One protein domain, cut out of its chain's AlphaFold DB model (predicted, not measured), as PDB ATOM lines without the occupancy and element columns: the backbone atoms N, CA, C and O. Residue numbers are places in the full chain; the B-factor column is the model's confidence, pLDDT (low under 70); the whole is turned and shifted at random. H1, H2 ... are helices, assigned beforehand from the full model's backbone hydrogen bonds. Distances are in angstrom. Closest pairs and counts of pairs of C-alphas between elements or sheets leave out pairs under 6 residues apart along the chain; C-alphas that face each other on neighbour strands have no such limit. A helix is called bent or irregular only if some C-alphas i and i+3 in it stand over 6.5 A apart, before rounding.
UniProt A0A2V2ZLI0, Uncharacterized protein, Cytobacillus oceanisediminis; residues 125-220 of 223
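This is residues 125 to 220 of the 223 residues of an uncharacterized protein of Cytobacillus oceanisediminis (UniProt A0A2V2ZLI0). One long bent helix, H1, makes the length of the model; H2, H3 and H4 pack on its first arm, H1a, and its second arm, H1b, touches no helix. Printed are 96 residues with four named helices, H1 to H4 in order, and no named strand: all helix, loose, radius of gyration of the C-alphas 17.6 A, spans 58 by 30 by 16 A.

H1, residues 125 to 159, by its hydrogen bonds one helix, is bent: C-alphas 146 and 149 are 7.3 A apart. H1a, residues 125 to 146, begins at C-alpha (-35.340, -8.693, -14.187) and spans 31.7 A; H1b, 149 to 159, 15.5 A; H2, 171 to 175, 5.8 A; H3, 193 to 202, 13.5 A; H4, 207 to 218, 16.3 A, ending at C-alpha (-37.722, -18.849, -2.165).

H1a touches H3 with residues 133 to 140 alone, closest C-alphas Ala 137 and Ala 199, 4.9 A, the same way at 37 degrees, only just steep. H1a touches H4, closest C-alphas Gln 127 and Val 213, 5.7 A, opposite ways. In H1a, H1b, H2, H3 and H4 every O i to N i+4 pair is within hydrogen-bond range.

No cut; the H1 to H2 and H2 to H3 links are long; residues 176 to 190 have pLDDT under 70.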
ATOM      1  N   MET A 125     -35.040 -10.090 -13.873       84.50
ATOM      2  CA  MET A 125     -35.340  -8.693 -14.187       84.50
ATOM      3  C   MET A 125     -35.853  -7.919 -12.961       84.50
ATOM      4  O   MET A 125     -35.465  -6.772 -12.765       84.50
ATOM      5  N   GLN A 126     -36.683  -8.538 -12.111       83.94
ATOM      6  CA  GLN A 126     -37.112  -7.934 -10.839       83.94
ATOM      7  C   GLN A 126     -35.931  -7.704  -9.885       83.94
ATOM      8  O   GLN A 126     -35.857  -6.660  -9.241       83.94
ATOM      9  N   GLN A 127     -34.982  -8.642  -9.833       88.19
ATOM     10  CA  GLN A 127     -33.745  -8.495  -9.066       88.19
ATOM     11  C   GLN A 127     -32.895  -7.333  -9.585       88.19
ATOM     12  O   GLN A 127     -32.533  -6.465  -8.800       88.19
ATOM     13  N   ALA A 128     -32.672  -7.246 -10.899       87.44
ATOM     14  CA  ALA A 128     -31.938  -6.135 -11.501       87.44
ATOM     15  C   ALA A 128     -32.615  -4.775 -11.238       87.44
ATOM     16  O   ALA A 128     -31.943  -3.792 -10.930       87.44
ATOM     17  N   LYS A 129     -33.954  -4.717 -11.304       85.44
ATOM     18  CA  LYS A 129     -34.725  -3.521 -10.936       85.44
ATOM     19  C   LYS A 129     -34.487  -3.127  -9.476       85.44
ATOM     20  O   LYS A 129     -34.279  -1.948  -9.192       85.44
ATOM     21  N   LEU A 130     -34.516  -4.092  -8.556       87.88
ATOM     22  CA  LEU A 130     -34.263  -3.835  -7.139       87.88
ATOM     23  C   LEU A 130     -32.836  -3.330  -6.901       87.88
ATOM     24  O   LEU A 130     -32.669  -2.333  -6.209       87.88
ATOM     25  N   GLU A 131     -31.837  -3.976  -7.499       89.81
ATOM     26  CA  GLU A 131     -30.422  -3.592  -7.396       89.81
ATOM     27  C   GLU A 131     -30.187  -2.167  -7.912       89.81
ATOM     28  O   GLU A 131     -29.498  -1.370  -7.278       89.81
ATOM     29  N   TYR A 132     -30.819  -1.810  -9.028       86.69
ATOM     30  CA  TYR A 132     -30.781  -0.452  -9.558       86.69
ATOM     31  C   TYR A 132     -31.381   0.577  -8.577       86.69
ATOM     32  O   TYR A 132     -30.755   1.598  -8.291       86.69
ATOM     33  N   LEU A 133     -32.560   0.303  -8.005       86.06
ATOM     34  CA  LEU A 133     -33.186   1.198  -7.019       86.06
ATOM     35  C   LEU A 133     -32.383   1.271  -5.708       86.06
ATOM     36  O   LEU A 133     -32.328   2.327  -5.079       86.06
ATOM     37  N   GLN A 134     -31.715   0.185  -5.312       90.19
ATOM     38  CA  GLN A 134     -30.781   0.169  -4.181       90.19
ATOM     39  C   GLN A 134     -29.583   1.079  -4.436       90.19
ATOM     40  O   GLN A 134     -29.258   1.897  -3.582       90.19
ATOM     41  N   LYS A 135     -28.980   1.017  -5.628       88.38
ATOM     42  CA  LYS A 135     -27.874   1.909  -6.010       88.38
ATOM     43  C   LYS A 135     -28.278   3.379  -5.982       88.38
ATOM     44  O   LYS A 135     -27.498   4.228  -5.562       88.38
ATOM     45  N   ILE A 136     -29.512   3.679  -6.372       85.19
ATOM     46  CA  ILE A 136     -30.071   5.024  -6.234       85.19
ATOM     47  C   ILE A 136     -30.180   5.446  -4.761       85.19
ATOM     48  O   ILE A 136     -29.804   6.565  -4.409       85.19
ATOM     49  N   ALA A 137     -30.698   4.570  -3.900       86.81
ATOM     50  CA  ALA A 137     -30.825   4.855  -2.473       86.81
ATOM     51  C   ALA A 137     -29.449   5.034  -1.799       86.81
ATOM     52  O   ALA A 137     -29.286   5.923  -0.965       86.81
ATOM     53  N   GLU A 138     -28.441   4.257  -2.205       89.12
ATOM     54  CA  GLU A 138     -27.046   4.416  -1.774       89.12
ATOM     55  C   GLU A 138     -26.479   5.781  -2.202       89.12
ATOM     56  O   GLU A 138     -25.937   6.511  -1.371       89.12
ATOM     57  N   ALA A 139     -26.679   6.188  -3.461       85.50
ATOM     58  CA  ALA A 139     -26.231   7.492  -3.961       85.50
ATOM     59  C   ALA A 139     -26.862   8.666  -3.186       85.50
ATOM     60  O   ALA A 139     -26.203   9.670  -2.907       85.50
ATOM     61  N   ARG A 140     -28.128   8.527  -2.766       86.12
ATOM     62  CA  ARG A 140     -28.775   9.472  -1.846       86.12
ATOM     63  C   ARG A 140     -28.018   9.563  -0.519       86.12
ATOM     64  O   ARG A 140     -27.823  10.666  -0.006       86.12
ATOM     65  N   GLU A 141     -27.644   8.439   0.084       89.75
ATOM     66  CA  GLU A 141     -26.902   8.449   1.352       89.75
ATOM     67  C   GLU A 141     -25.527   9.107   1.211       89.75
ATOM     68  O   GLU A 141     -25.122   9.873   2.087       89.75
ATOM     69  N   GLU A 142     -24.825   8.846   0.109       88.75
ATOM     70  CA  GLU A 142     -23.548   9.490  -0.209       88.75
ATOM     71  C   GLU A 142     -23.697  11.004  -0.358       88.75
ATOM     72  O   GLU A 142     -22.928  11.760   0.241       88.75
ATOM     73  N   TYR A 143     -24.736  11.456  -1.063       87.25
ATOM     74  CA  TYR A 143     -25.063  12.874  -1.166       87.25
ATOM     75  C   TYR A 143     -25.286  13.509   0.209       87.25
ATOM     76  O   TYR A 143     -24.650  14.512   0.535       87.25
ATOM     77  N   TRP A 144     -26.128  12.903   1.053       87.31
ATOM     78  CA  TRP A 144     -26.400  13.432   2.391       87.31
ATOM     79  C   TRP A 144     -25.152  13.483   3.270       87.31
ATOM     80  O   TRP A 144     -25.004  14.420   4.056       87.31
ATOM     81  N   LYS A 145     -24.232  12.522   3.127       89.94
ATOM     82  CA  LYS A 145     -22.924  12.565   3.793       89.94
ATOM     83  C   LYS A 145     -22.092  13.747   3.295       89.94
ATOM     84  O   LYS A 145     -21.574  14.490   4.129       89.94
ATOM     85  N   ALA A 146     -22.012  13.958   1.981       87.56
ATOM     86  CA  ALA A 146     -21.226  15.034   1.374       87.56
ATOM     87  C   ALA A 146     -21.689  16.431   1.827       87.56
ATOM     88  O   ALA A 146     -20.872  17.269   2.204       87.56
ATOM     89  N   VAL A 147     -23.001  16.659   1.878       89.69
ATOM     90  CA  VAL A 147     -23.590  17.957   2.259       89.69
ATOM     91  C   VAL A 147     -23.816  18.119   3.767       89.69
ATOM     92  O   VAL A 147     -24.246  19.178   4.227       89.69
ATOM     93  N   SER A 148     -23.529  17.089   4.573       88.56
ATOM     94  CA  SER A 148     -23.822  17.082   6.015       88.56
ATOM     95  C   SER A 148     -23.124  18.213   6.776       88.56
ATOM     96  O   SER A 148     -23.736  18.860   7.631       88.56
ATOM     97  N   THR A 149     -21.859  18.487   6.455       85.69
ATOM     98  CA  THR A 149     -21.068  19.549   7.090       85.69
ATOM     99  C   THR A 149     -21.617  20.928   6.743       85.69
ATOM    100  O   THR A 149     -21.800  21.754   7.637       85.69
ATOM    101  N   GLU A 150     -21.943  21.162   5.471       87.25
ATOM    102  CA  GLU A 150     -22.541  22.418   5.016       87.25
ATOM    103  C   GLU A 150     -23.908  22.648   5.666       87.25
ATOM    104  O   GLU A 150     -24.182  23.729   6.187       87.25
ATOM    105  N   ASN A 151     -24.738  21.608   5.741       87.62
ATOM    106  CA  ASN A 151     -26.020  21.667   6.429       87.62
ATOM    107  C   ASN A 151     -25.847  22.026   7.920       87.62
ATOM    108  O   ASN A 151     -26.554  22.885   8.453       87.62
ATOM    109  N   ARG A 152     -24.874  21.419   8.616       85.75
ATOM    110  CA  ARG A 152     -24.558  21.761  10.017       85.75
ATOM    111  C   ARG A 152     -24.087  23.208  10.162       85.75
ATOM    112  O   ARG A 152     -24.551  23.891  11.075       85.75
ATOM    113  N   LEU A 153     -23.221  23.685   9.267       85.75
ATOM    114  CA  LEU A 153     -22.746  25.070   9.259       85.75
ATOM    115  C   LEU A 153     -23.899  26.055   9.025       85.75
ATOM    116  O   LEU A 153     -24.063  27.000   9.796       85.75
ATOM    117  N   ASN A 154     -24.740  25.806   8.020       88.06
ATOM    118  CA  ASN A 154     -25.907  26.634   7.726       88.06
ATOM    119  C   ASN A 154     -26.862  26.709   8.926       88.06
ATOM    120  O   ASN A 154     -27.321  27.797   9.271       88.06
ATOM    121  N   ASN A 155     -27.107  25.592   9.617       86.19
ATOM    122  CA  ASN A 155     -27.911  25.581  10.842       86.19
ATOM    123  C   ASN A 155     -27.310  26.446  11.963       86.19
ATOM    124  O   ASN A 155     -28.048  27.116  12.684       86.19
ATOM    125  N   ILE A 156     -25.982  26.456  12.120       87.62
ATOM    126  CA  ILE A 156     -25.303  27.323  13.097       87.62
ATOM    127  C   ILE A 156     -25.459  28.797  12.703       87.62
ATOM    128  O   ILE A 156     -25.819  29.616  13.546       87.62
ATOM    129  N   LEU A 157     -25.249  29.140  11.429       86.88
ATOM    130  CA  LEU A 157     -25.389  30.515  10.936       86.88
ATOM    131  C   LEU A 157     -26.812  31.059  11.116       86.88
ATOM    132  O   LEU A 157     -26.972  32.225  11.475       86.88
ATOM    133  N   VAL A 158     -27.832  30.215  10.931       89.62
ATOM    134  CA  VAL A 158     -29.226  30.577  11.223       89.62
ATOM    135  C   VAL A 158     -29.420  30.863  12.711       89.62
ATOM    136  O   VAL A 158     -29.953  31.910  13.068       89.62
ATOM    137  N   LYS A 159     -28.923  29.989  13.597       89.50
ATOM    138  CA  LYS A 159     -29.017  30.190  15.056       89.50
ATOM    139  C   LYS A 159     -28.324  31.464  15.540       89.50
ATOM    140  O   LYS A 159     -28.777  32.070  16.502       89.50
ATOM    141  N   LEU A 160     -27.242  31.873  14.880       92.06
ATOM    142  CA  LEU A 160     -26.513  33.108  15.183       92.06
ATOM    143  C   LEU A 160     -27.141  34.365  14.548       92.06
ATOM    144  O   LEU A 160     -26.547  35.440  14.625       92.06
ATOM    145  N   GLY A 161     -28.291  34.247  13.874       91.00
ATOM    146  CA  GLY A 161     -28.951  35.361  13.187       91.00
ATOM    147  C   GLY A 161     -28.189  35.878  11.962       91.00
ATOM    148  O   GLY A 161     -28.463  36.971  11.477       91.00
ATOM    149  N   LYS A 162     -27.207  35.117  11.461       91.00
ATOM    150  CA  LYS A 162     -26.408  35.469  10.273       91.00
ATOM    151  C   LYS A 162     -27.063  35.021   8.968       91.00
ATOM    152  O   LYS A 162     -26.659  35.474   7.901       91.00
ATOM    153  N   LYS A 163     -28.058  34.138   9.044       88.12
ATOM    154  CA  LYS A 163     -28.845  33.660   7.904       88.12
ATOM    155  C   LYS A 163     -30.309  33.532   8.327       88.12
ATOM    156  O   LYS A 163     -30.584  33.045   9.416       88.12
ATOM    157  N   ASN A 164     -31.241  33.930   7.464       84.00
ATOM    158  CA  ASN A 164     -32.673  33.859   7.782       84.00
ATOM    159  C   ASN A 164     -33.211  32.421   7.746       84.00
ATOM    160  O   ASN A 164     -34.114  32.084   8.503       84.00
ATOM    161  N   GLN A 165     -32.676  31.575   6.858       84.75
ATOM    162  CA  GLN A 165     -33.150  30.207   6.648       84.75
ATOM    163  C   GLN A 165     -32.012  29.274   6.232       84.75
ATOM    164  O   GLN A 165     -31.050  29.688   5.581       84.75
ATOM    165  N   ASN A 166     -32.141  27.997   6.583       83.88
ATOM    166  CA  ASN A 166     -31.280  26.951   6.059       83.88
ATOM    167  C   ASN A 166     -31.958  26.329   4.835       83.88
ATOM    168  O   ASN A 166     -32.930  25.593   4.983       83.88
ATOM    169  N   TYR A 167     -31.452  26.652   3.647       79.00
ATOM    170  CA  TYR A 167     -31.828  25.977   2.415       79.00
ATOM    171  C   TYR A 167     -30.655  25.131   1.940       79.00
ATOM    172  O   TYR A 167     -29.549  25.649   1.759       79.00
ATOM    173  N   LEU A 168     -30.925  23.848   1.746       80.69
ATOM    174  CA  LEU A 168     -30.043  22.896   1.103       80.69
ATOM    175  C   LEU A 168     -30.917  22.063   0.166       80.69
ATOM    176  O   LEU A 168     -31.943  21.545   0.613       80.69
ATOM    177  N   SER A 169     -30.540  21.979  -1.110       79.19
ATOM    178  CA  SER A 169     -31.308  21.227  -2.107       79.19
ATOM    179  C   SER A 169     -31.472  19.768  -1.680       79.19
ATOM    180  O   SER A 169     -30.573  19.178  -1.078       79.19
ATOM    181  N   GLY A 170     -32.624  19.170  -1.979       77.56
ATOM    182  CA  GLY A 170     -32.821  17.738  -1.745       77.56
ATOM    183  C   GLY A 170     -31.931  16.891  -2.660       77.56
ATOM    184  O   GLY A 170     -31.539  17.339  -3.735       77.56
ATOM    185  N   ALA A 171     -31.653  15.638  -2.281       78.31
ATOM    186  CA  ALA A 171     -30.853  14.722  -3.107       78.31
ATOM    187  C   ALA A 171     -31.424  14.563  -4.529       78.31
ATOM    188  O   ALA A 171     -30.681  14.581  -5.502       78.31
ATOM    189  N   TYR A 172     -32.749  14.483  -4.668       72.81
ATOM    190  CA  TYR A 172     -33.402  14.439  -5.978       72.81
ATOM    191  C   TYR A 172     -33.164  15.703  -6.817       72.81
ATOM    192  O   TYR A 172     -32.929  15.607  -8.016       72.81
ATOM    193  N   GLU A 173     -33.203  16.882  -6.195       74.62
ATOM    194  CA  GLU A 173     -33.009  18.171  -6.873       74.62
ATOM    195  C   GLU A 173     -31.544  18.405  -7.244       74.62
ATOM    196  O   GLU A 173     -31.251  18.946  -8.305       74.62
ATOM    197  N   ALA A 174     -30.621  17.993  -6.373       74.38
ATOM    198  CA  ALA A 174     -29.190  18.186  -6.557       74.38
ATOM    199  C   ALA A 174     -28.565  17.181  -7.537       74.38
ATOM    200  O   ALA A 174     -27.560  17.497  -8.169       74.38
ATOM    201  N   ILE A 175     -29.140  15.980  -7.648       73.62
ATOM    202  CA  ILE A 175     -28.645  14.897  -8.513       73.62
ATOM    203  C   ILE A 175     -29.466  14.790  -9.816       73.62
ATOM    204  O   ILE A 175     -29.012  14.161 -10.771       73.62
ATOM    205  N   GLY A 176     -30.667  15.383  -9.887       60.91
ATOM    206  CA  GLY A 176     -31.575  15.277 -11.044       60.91
ATOM    207  C   GLY A 176     -30.892  15.661 -12.369       60.91
ATOM    208  O   GLY A 176     -30.067  16.563 -12.403       60.91
ATOM    209  N   PHE A 177     -31.145  15.049 -13.529       50.97
ATOM    210  CA  PHE A 177     -32.313  14.328 -14.035       50.97
ATOM    211  C   PHE A 177     -31.805  13.343 -15.112       50.97
ATOM    212  O   PHE A 177     -31.546  13.743 -16.245       50.97
ATOM    213  N   ALA A 178     -31.631  12.055 -14.804       47.75
ATOM    214  CA  ALA A 178     -31.542  11.062 -15.876       47.75
ATOM    215  C   ALA A 178     -32.972  10.880 -16.403       47.75
ATOM    216  O   ALA A 178     -33.832  10.373 -15.689       47.75
ATOM    217  N   GLY A 179     -33.269  11.405 -17.593       45.97
ATOM    218  CA  GLY A 179     -34.610  11.346 -18.173       45.97
ATOM    219  C   GLY A 179     -35.066   9.900 -18.359       45.97
ATOM    220  O   GLY A 179     -34.594   9.213 -19.261       45.97
ATOM    221  N   TYR A 180     -35.986   9.439 -17.514       50.84
ATOM    222  CA  TYR A 180     -36.643   8.146 -17.679       50.84
ATOM    223  C   TYR A 180     -37.890   8.353 -18.537       50.84
ATOM    224  O   TYR A 180     -38.769   9.142 -18.197       50.84
ATOM    225  N   GLY A 181     -37.920   7.706 -19.704       46.19
ATOM    226  CA  GLY A 181     -39.006   7.851 -20.669       46.19
ATOM    227  C   GLY A 181     -40.355   7.429 -20.085       46.19
ATOM    228  O   GLY A 181     -40.453   6.404 -19.409       46.19
ATOM    229  N   ASN A 182     -41.396   8.206 -20.389       45.62
ATOM    230  CA  ASN A 182     -42.794   7.898 -20.079       45.62
ATOM    231  C   ASN A 182     -43.271   6.692 -20.906       45.62
ATOM    232  O   ASN A 182     -43.961   6.836 -21.913       45.62
ATOM    233  N   GLY A 183     -42.867   5.490 -20.504       48.50
ATOM    234  CA  GLY A 183     -43.415   4.250 -21.031       48.50
ATOM    235  C   GLY A 183     -44.739   3.940 -20.344       48.50
ATOM    236  O   GLY A 183     -44.766   3.603 -19.169       48.50
ATOM    237  N   TYR A 184     -45.860   4.016 -21.051       42.78
ATOM    238  CA  TYR A 184     -47.120   3.470 -20.550       42.78
ATOM    239  C   TYR A 184     -47.118   1.951 -20.763       42.78
ATOM    240  O   TYR A 184     -47.587   1.453 -21.782       42.78
ATOM    241  N   SER A 185     -46.547   1.198 -19.819       42.56
ATOM    242  CA  SER A 185     -46.680  -0.263 -19.763       42.56
ATOM    243  C   SER A 185     -47.046  -0.703 -18.349       42.56
ATOM    244  O   SER A 185     -46.358  -0.390 -17.382       42.56
ATOM    245  N   THR A 186     -48.131  -1.466 -18.232       45.12
ATOM    246  CA  THR A 186     -48.715  -1.989 -16.984       45.12
ATOM    247  C   THR A 186     -47.933  -3.161 -16.377       45.12
ATOM    248  O   THR A 186     -48.474  -3.942 -15.596       45.12
ATOM    249  N   THR A 187     -46.652  -3.321 -16.717       51.53
ATOM    250  CA  THR A 187     -45.831  -4.418 -16.196       51.53
ATOM    251  C   THR A 187     -44.959  -3.946 -15.030       51.53
ATOM    252  O   THR A 187     -44.221  -2.971 -15.143       51.53
ATOM    253  N   ASN A 188     -44.978  -4.684 -13.908       55.56
ATOM    254  CA  ASN A 188     -44.169  -4.431 -12.693       55.56
ATOM    255  C   ASN A 188     -42.639  -4.413 -12.926       55.56
ATOM    256  O   ASN A 188     -41.868  -4.258 -11.979       55.56
ATOM    257  N   LEU A 189     -42.190  -4.645 -14.158       59.03
ATOM    258  CA  LEU A 189     -40.790  -4.656 -14.577       59.03
ATOM    259  C   LEU A 189     -40.282  -3.267 -14.974       59.03
ATOM    260  O   LEU A 189     -39.073  -3.063 -15.027       59.03
ATOM    261  N   MET A 190     -41.176  -2.312 -15.234       69.19
ATOM    262  CA  MET A 190     -40.782  -0.941 -15.524       69.19
ATOM    263  C   MET A 190     -40.329  -0.238 -14.245       69.19
ATOM    264  O   MET A 190     -41.004  -0.328 -13.218       69.19
ATOM    265  N   VAL A 191     -39.201   0.464 -14.314       73.19
ATOM    266  CA  VAL A 191     -38.797   1.431 -13.290       73.19
ATOM    267  C   VAL A 191     -39.663   2.671 -13.474       73.19
ATOM    268  O   VAL A 191     -39.548   3.365 -14.483       73.19
ATOM    269  N   GLN A 192     -40.555   2.926 -12.527       76.31
ATOM    270  CA  GLN A 192     -41.426   4.090 -12.577       76.31
ATOM    271  C   GLN A 192     -40.727   5.318 -11.975       76.31
ATOM    272  O   GLN A 192     -39.901   5.212 -11.066       76.31
ATOM    273  N   GLN A 193     -41.077   6.510 -12.463       77.25
ATOM    274  CA  GLN A 193     -40.467   7.762 -12.004       77.25
ATOM    275  C   GLN A 193     -40.696   8.014 -10.505       77.25
ATOM    276  O   GLN A 193     -39.808   8.529  -9.831       77.25
ATOM    277  N   ASN A 194     -41.854   7.618  -9.968       80.69
ATOM    278  CA  ASN A 194     -42.147   7.665  -8.533       80.69
ATOM    279  C   ASN A 194     -41.265   6.702  -7.721       80.69
ATOM    280  O   ASN A 194     -40.837   7.076  -6.641       80.69
ATOM    281  N   GLU A 195     -40.934   5.511  -8.231       81.38
ATOM    282  CA  GLU A 195     -40.027   4.580  -7.536       81.38
ATOM    283  C   GLU A 195     -38.611   5.162  -7.425       81.38
ATOM    284  O   GLU A 195     -37.966   5.050  -6.385       81.38
ATOM    285  N   VAL A 196     -38.140   5.829  -8.482       80.12
ATOM    286  CA  VAL A 196     -36.852   6.540  -8.483       80.12
ATOM    287  C   VAL A 196     -36.900   7.756  -7.562       80.12
ATOM    288  O   VAL A 196     -35.964   7.980  -6.797       80.12
ATOM    289  N   PHE A 197     -37.990   8.527  -7.604       80.94
ATOM    290  CA  PHE A 197     -38.214   9.653  -6.699       80.94
ATOM    291  C   PHE A 197     -38.199   9.201  -5.236       80.94
ATOM    292  O   PHE A 197     -37.510   9.806  -4.420       80.94
ATOM    293  N   ASP A 198     -38.900   8.116  -4.908       84.75
ATOM    294  CA  ASP A 198     -38.975   7.575  -3.554       84.75
ATOM    295  C   ASP A 198     -37.620   7.045  -3.072       84.75
ATOM    296  O   ASP A 198     -37.231   7.292  -1.923       84.75
ATOM    297  N   ALA A 199     -36.858   6.390  -3.950       84.44
ATOM    298  CA  ALA A 199     -35.502   5.948  -3.651       84.44
ATOM    299  C   ALA A 199     -34.544   7.139  -3.437       84.44
ATOM    300  O   ALA A 199     -33.824   7.167  -2.440       84.44
ATOM    301  N   LEU A 200     -34.576   8.164  -4.301       82.69
ATOM    302  CA  LEU A 200     -33.710   9.355  -4.211       82.69
ATOM    303  C   LEU A 200     -34.058  10.283  -3.047       82.69
ATOM    304  O   LEU A 200     -33.162  10.808  -2.393       82.69
ATOM    305  N   ASN A 201     -35.340  10.528  -2.779       79.75
ATOM    306  CA  ASN A 201     -35.747  11.468  -1.734       79.75
ATOM    307  C   ASN A 201     -35.851  10.803  -0.371       79.75
ATOM    308  O   ASN A 201     -35.350  11.333   0.628       79.75
ATOM    309  N   TYR A 202     -36.439   9.611  -0.320       84.44
ATOM    310  CA  TYR A 202     -36.785   8.961   0.940       84.44
ATOM    311  C   TYR A 202     -35.952   7.714   1.239       84.44
ATOM    312  O   TYR A 202     -36.067   7.189   2.344       84.44
ATOM    313  N   GLY A 203     -35.124   7.235   0.304       82.75
ATOM    314  CA  GLY A 203     -34.425   5.954   0.454       82.75
ATOM    315  C   GLY A 203     -35.386   4.763   0.485       82.75
ATOM    316  O   GLY A 203     -35.041   3.702   0.998       82.75
ATOM    317  N   ARG A 204     -36.623   4.941   0.003       87.44
ATOM    318  CA  ARG A 204     -37.667   3.917   0.063       87.44
ATOM    319  C   ARG A 204     -37.645   3.085  -1.205       87.44
ATOM    320  O   ARG A 204     -37.703   3.617  -2.307       87.44
ATOM    321  N   LEU A 205     -37.598   1.772  -1.027       87.25
ATOM    322  CA  LEU A 205     -37.679   0.806  -2.113       87.25
ATOM    323  C   LEU A 205     -39.118   0.269  -2.222       87.25
ATOM    324  O   LEU A 205     -39.768   0.056  -1.194       87.25
ATOM    325  N   PRO A 206     -39.637   0.026  -3.435       84.94
ATOM    326  CA  PRO A 206     -41.011  -0.421  -3.638       84.94
ATOM    327  C   PRO A 206     -41.242  -1.841  -3.094       84.94
ATOM    328  O   PRO A 206     -40.670  -2.816  -3.590       84.94
ATOM    329  N   SER A 207     -42.150  -1.969  -2.117       84.00
ATOM    330  CA  SER A 207     -42.518  -3.245  -1.480       84.00
ATOM    331  C   SER A 207     -42.924  -4.359  -2.460       84.00
ATOM    332  O   SER A 207     -42.533  -5.507  -2.223       84.00
ATOM    333  N   PRO A 208     -43.654  -4.087  -3.567       81.31
ATOM    334  CA  PRO A 208     -43.974  -5.118  -4.555       81.31
ATOM    335  C   PRO A 208     -42.733  -5.730  -5.218       81.31
ATOM    336  O   PRO A 208     -42.676  -6.947  -5.395       81.31
ATOM    337  N   THR A 209     -41.723  -4.915  -5.536       82.62
ATOM    338  CA  THR A 209     -40.465  -5.358  -6.160       82.62
ATOM    339  C   THR A 209     -39.648  -6.205  -5.184       82.62
ATOM    340  O   THR A 209     -39.191  -7.287  -5.547       82.62
ATOM    341  N   ILE A 210     -39.540  -5.776  -3.920       85.38
ATOM    342  CA  ILE A 210     -38.881  -6.554  -2.855       85.38
ATOM    343  C   ILE A 210     -39.557  -7.920  -2.697       85.38
ATOM    344  O   ILE A 210     -38.902  -8.959  -2.777       85.38
ATOM    345  N   SER A 211     -40.885  -7.926  -2.558       85.69
ATOM    346  CA  SER A 211     -41.671  -9.152  -2.370       85.69
ATOM    347  C   SER A 211     -41.528 -10.113  -3.555       85.69
ATOM    348  O   SER A 211     -41.456 -11.330  -3.373       85.69
ATOM    349  N   ALA A 212     -41.468  -9.587  -4.783       84.06
ATOM    350  CA  ALA A 212     -41.252 -10.386  -5.984       84.06
ATOM    351  C   ALA A 212     -39.860 -11.037  -5.999       84.06
ATOM    352  O   ALA A 212     -39.751 -12.221  -6.319       84.06
ATOM    353  N   VAL A 213     -38.810 -10.308  -5.611       86.75
ATOM    354  CA  VAL A 213     -37.446 -10.850  -5.505       86.75
ATOM    355  C   VAL A 213     -37.370 -11.930  -4.427       86.75
ATOM    356  O   VAL A 213     -36.874 -13.023  -4.691       86.75
ATOM    357  N   GLU A 214     -37.926 -11.689  -3.241       89.00
ATOM    358  CA  GLU A 214     -37.966 -12.690  -2.166       89.00
ATOM    359  C   GLU A 214     -38.706 -13.963  -2.586       89.00
ATOM    360  O   GLU A 214     -38.251 -15.075  -2.309       89.00
ATOM    361  N   LYS A 215     -39.830 -13.811  -3.293       88.19
ATOM    362  CA  LYS A 215     -40.573 -14.941  -3.857       88.19
ATOM    363  C   LYS A 215     -39.731 -15.706  -4.880       88.19
ATOM    364  O   LYS A 215     -39.711 -16.934  -4.840       88.19
ATOM    365  N   GLY A 216     -39.016 -14.999  -5.756       85.31
ATOM    366  CA  GLY A 216     -38.097 -15.593  -6.726       85.31
ATOM    367  C   GLY A 216     -36.971 -16.393  -6.069       85.31
ATOM    368  O   GLY A 216     -36.680 -17.502  -6.514       85.31
ATOM    369  N   LYS A 217     -36.396 -15.876  -4.976       89.44
ATOM    370  CA  LYS A 217     -35.362 -16.564  -4.184       89.44
ATOM    371  C   LYS A 217     -35.903 -17.817  -3.501       89.44
ATOM    372  O   LYS A 217     -35.324 -18.890  -3.638       89.44
ATOM    373  N   LYS A 218     -37.055 -17.710  -2.827       89.94
ATOM    374  CA  LYS A 218     -37.722 -18.849  -2.165       89.94
ATOM    375  C   LYS A 218     -38.086 -19.963  -3.145       89.94
ATOM    376  O   LYS A 218     -38.012 -21.133  -2.791       89.94
ATOM    377  N   ALA A 219     -38.463 -19.603  -4.369       86.12
ATOM    378  CA  ALA A 219     -38.795 -20.552  -5.426       86.12
ATOM    379  C   ALA A 219     -37.568 -21.075  -6.206       86.12
ATOM    380  O   ALA A 219     -37.738 -21.849  -7.142       86.12
ATOM    381  N   GLY A 220     -36.342 -20.661  -5.853       86.50
ATOM    382  CA  GLY A 220     -35.107 -21.125  -6.495       86.50
ATOM    383  C   GLY A 220     -34.861 -20.569  -7.903       86.50
ATOM    384  O   GLY A 220     -33.992 -21.065  -8.617       86.50
TER     385      GLY A 220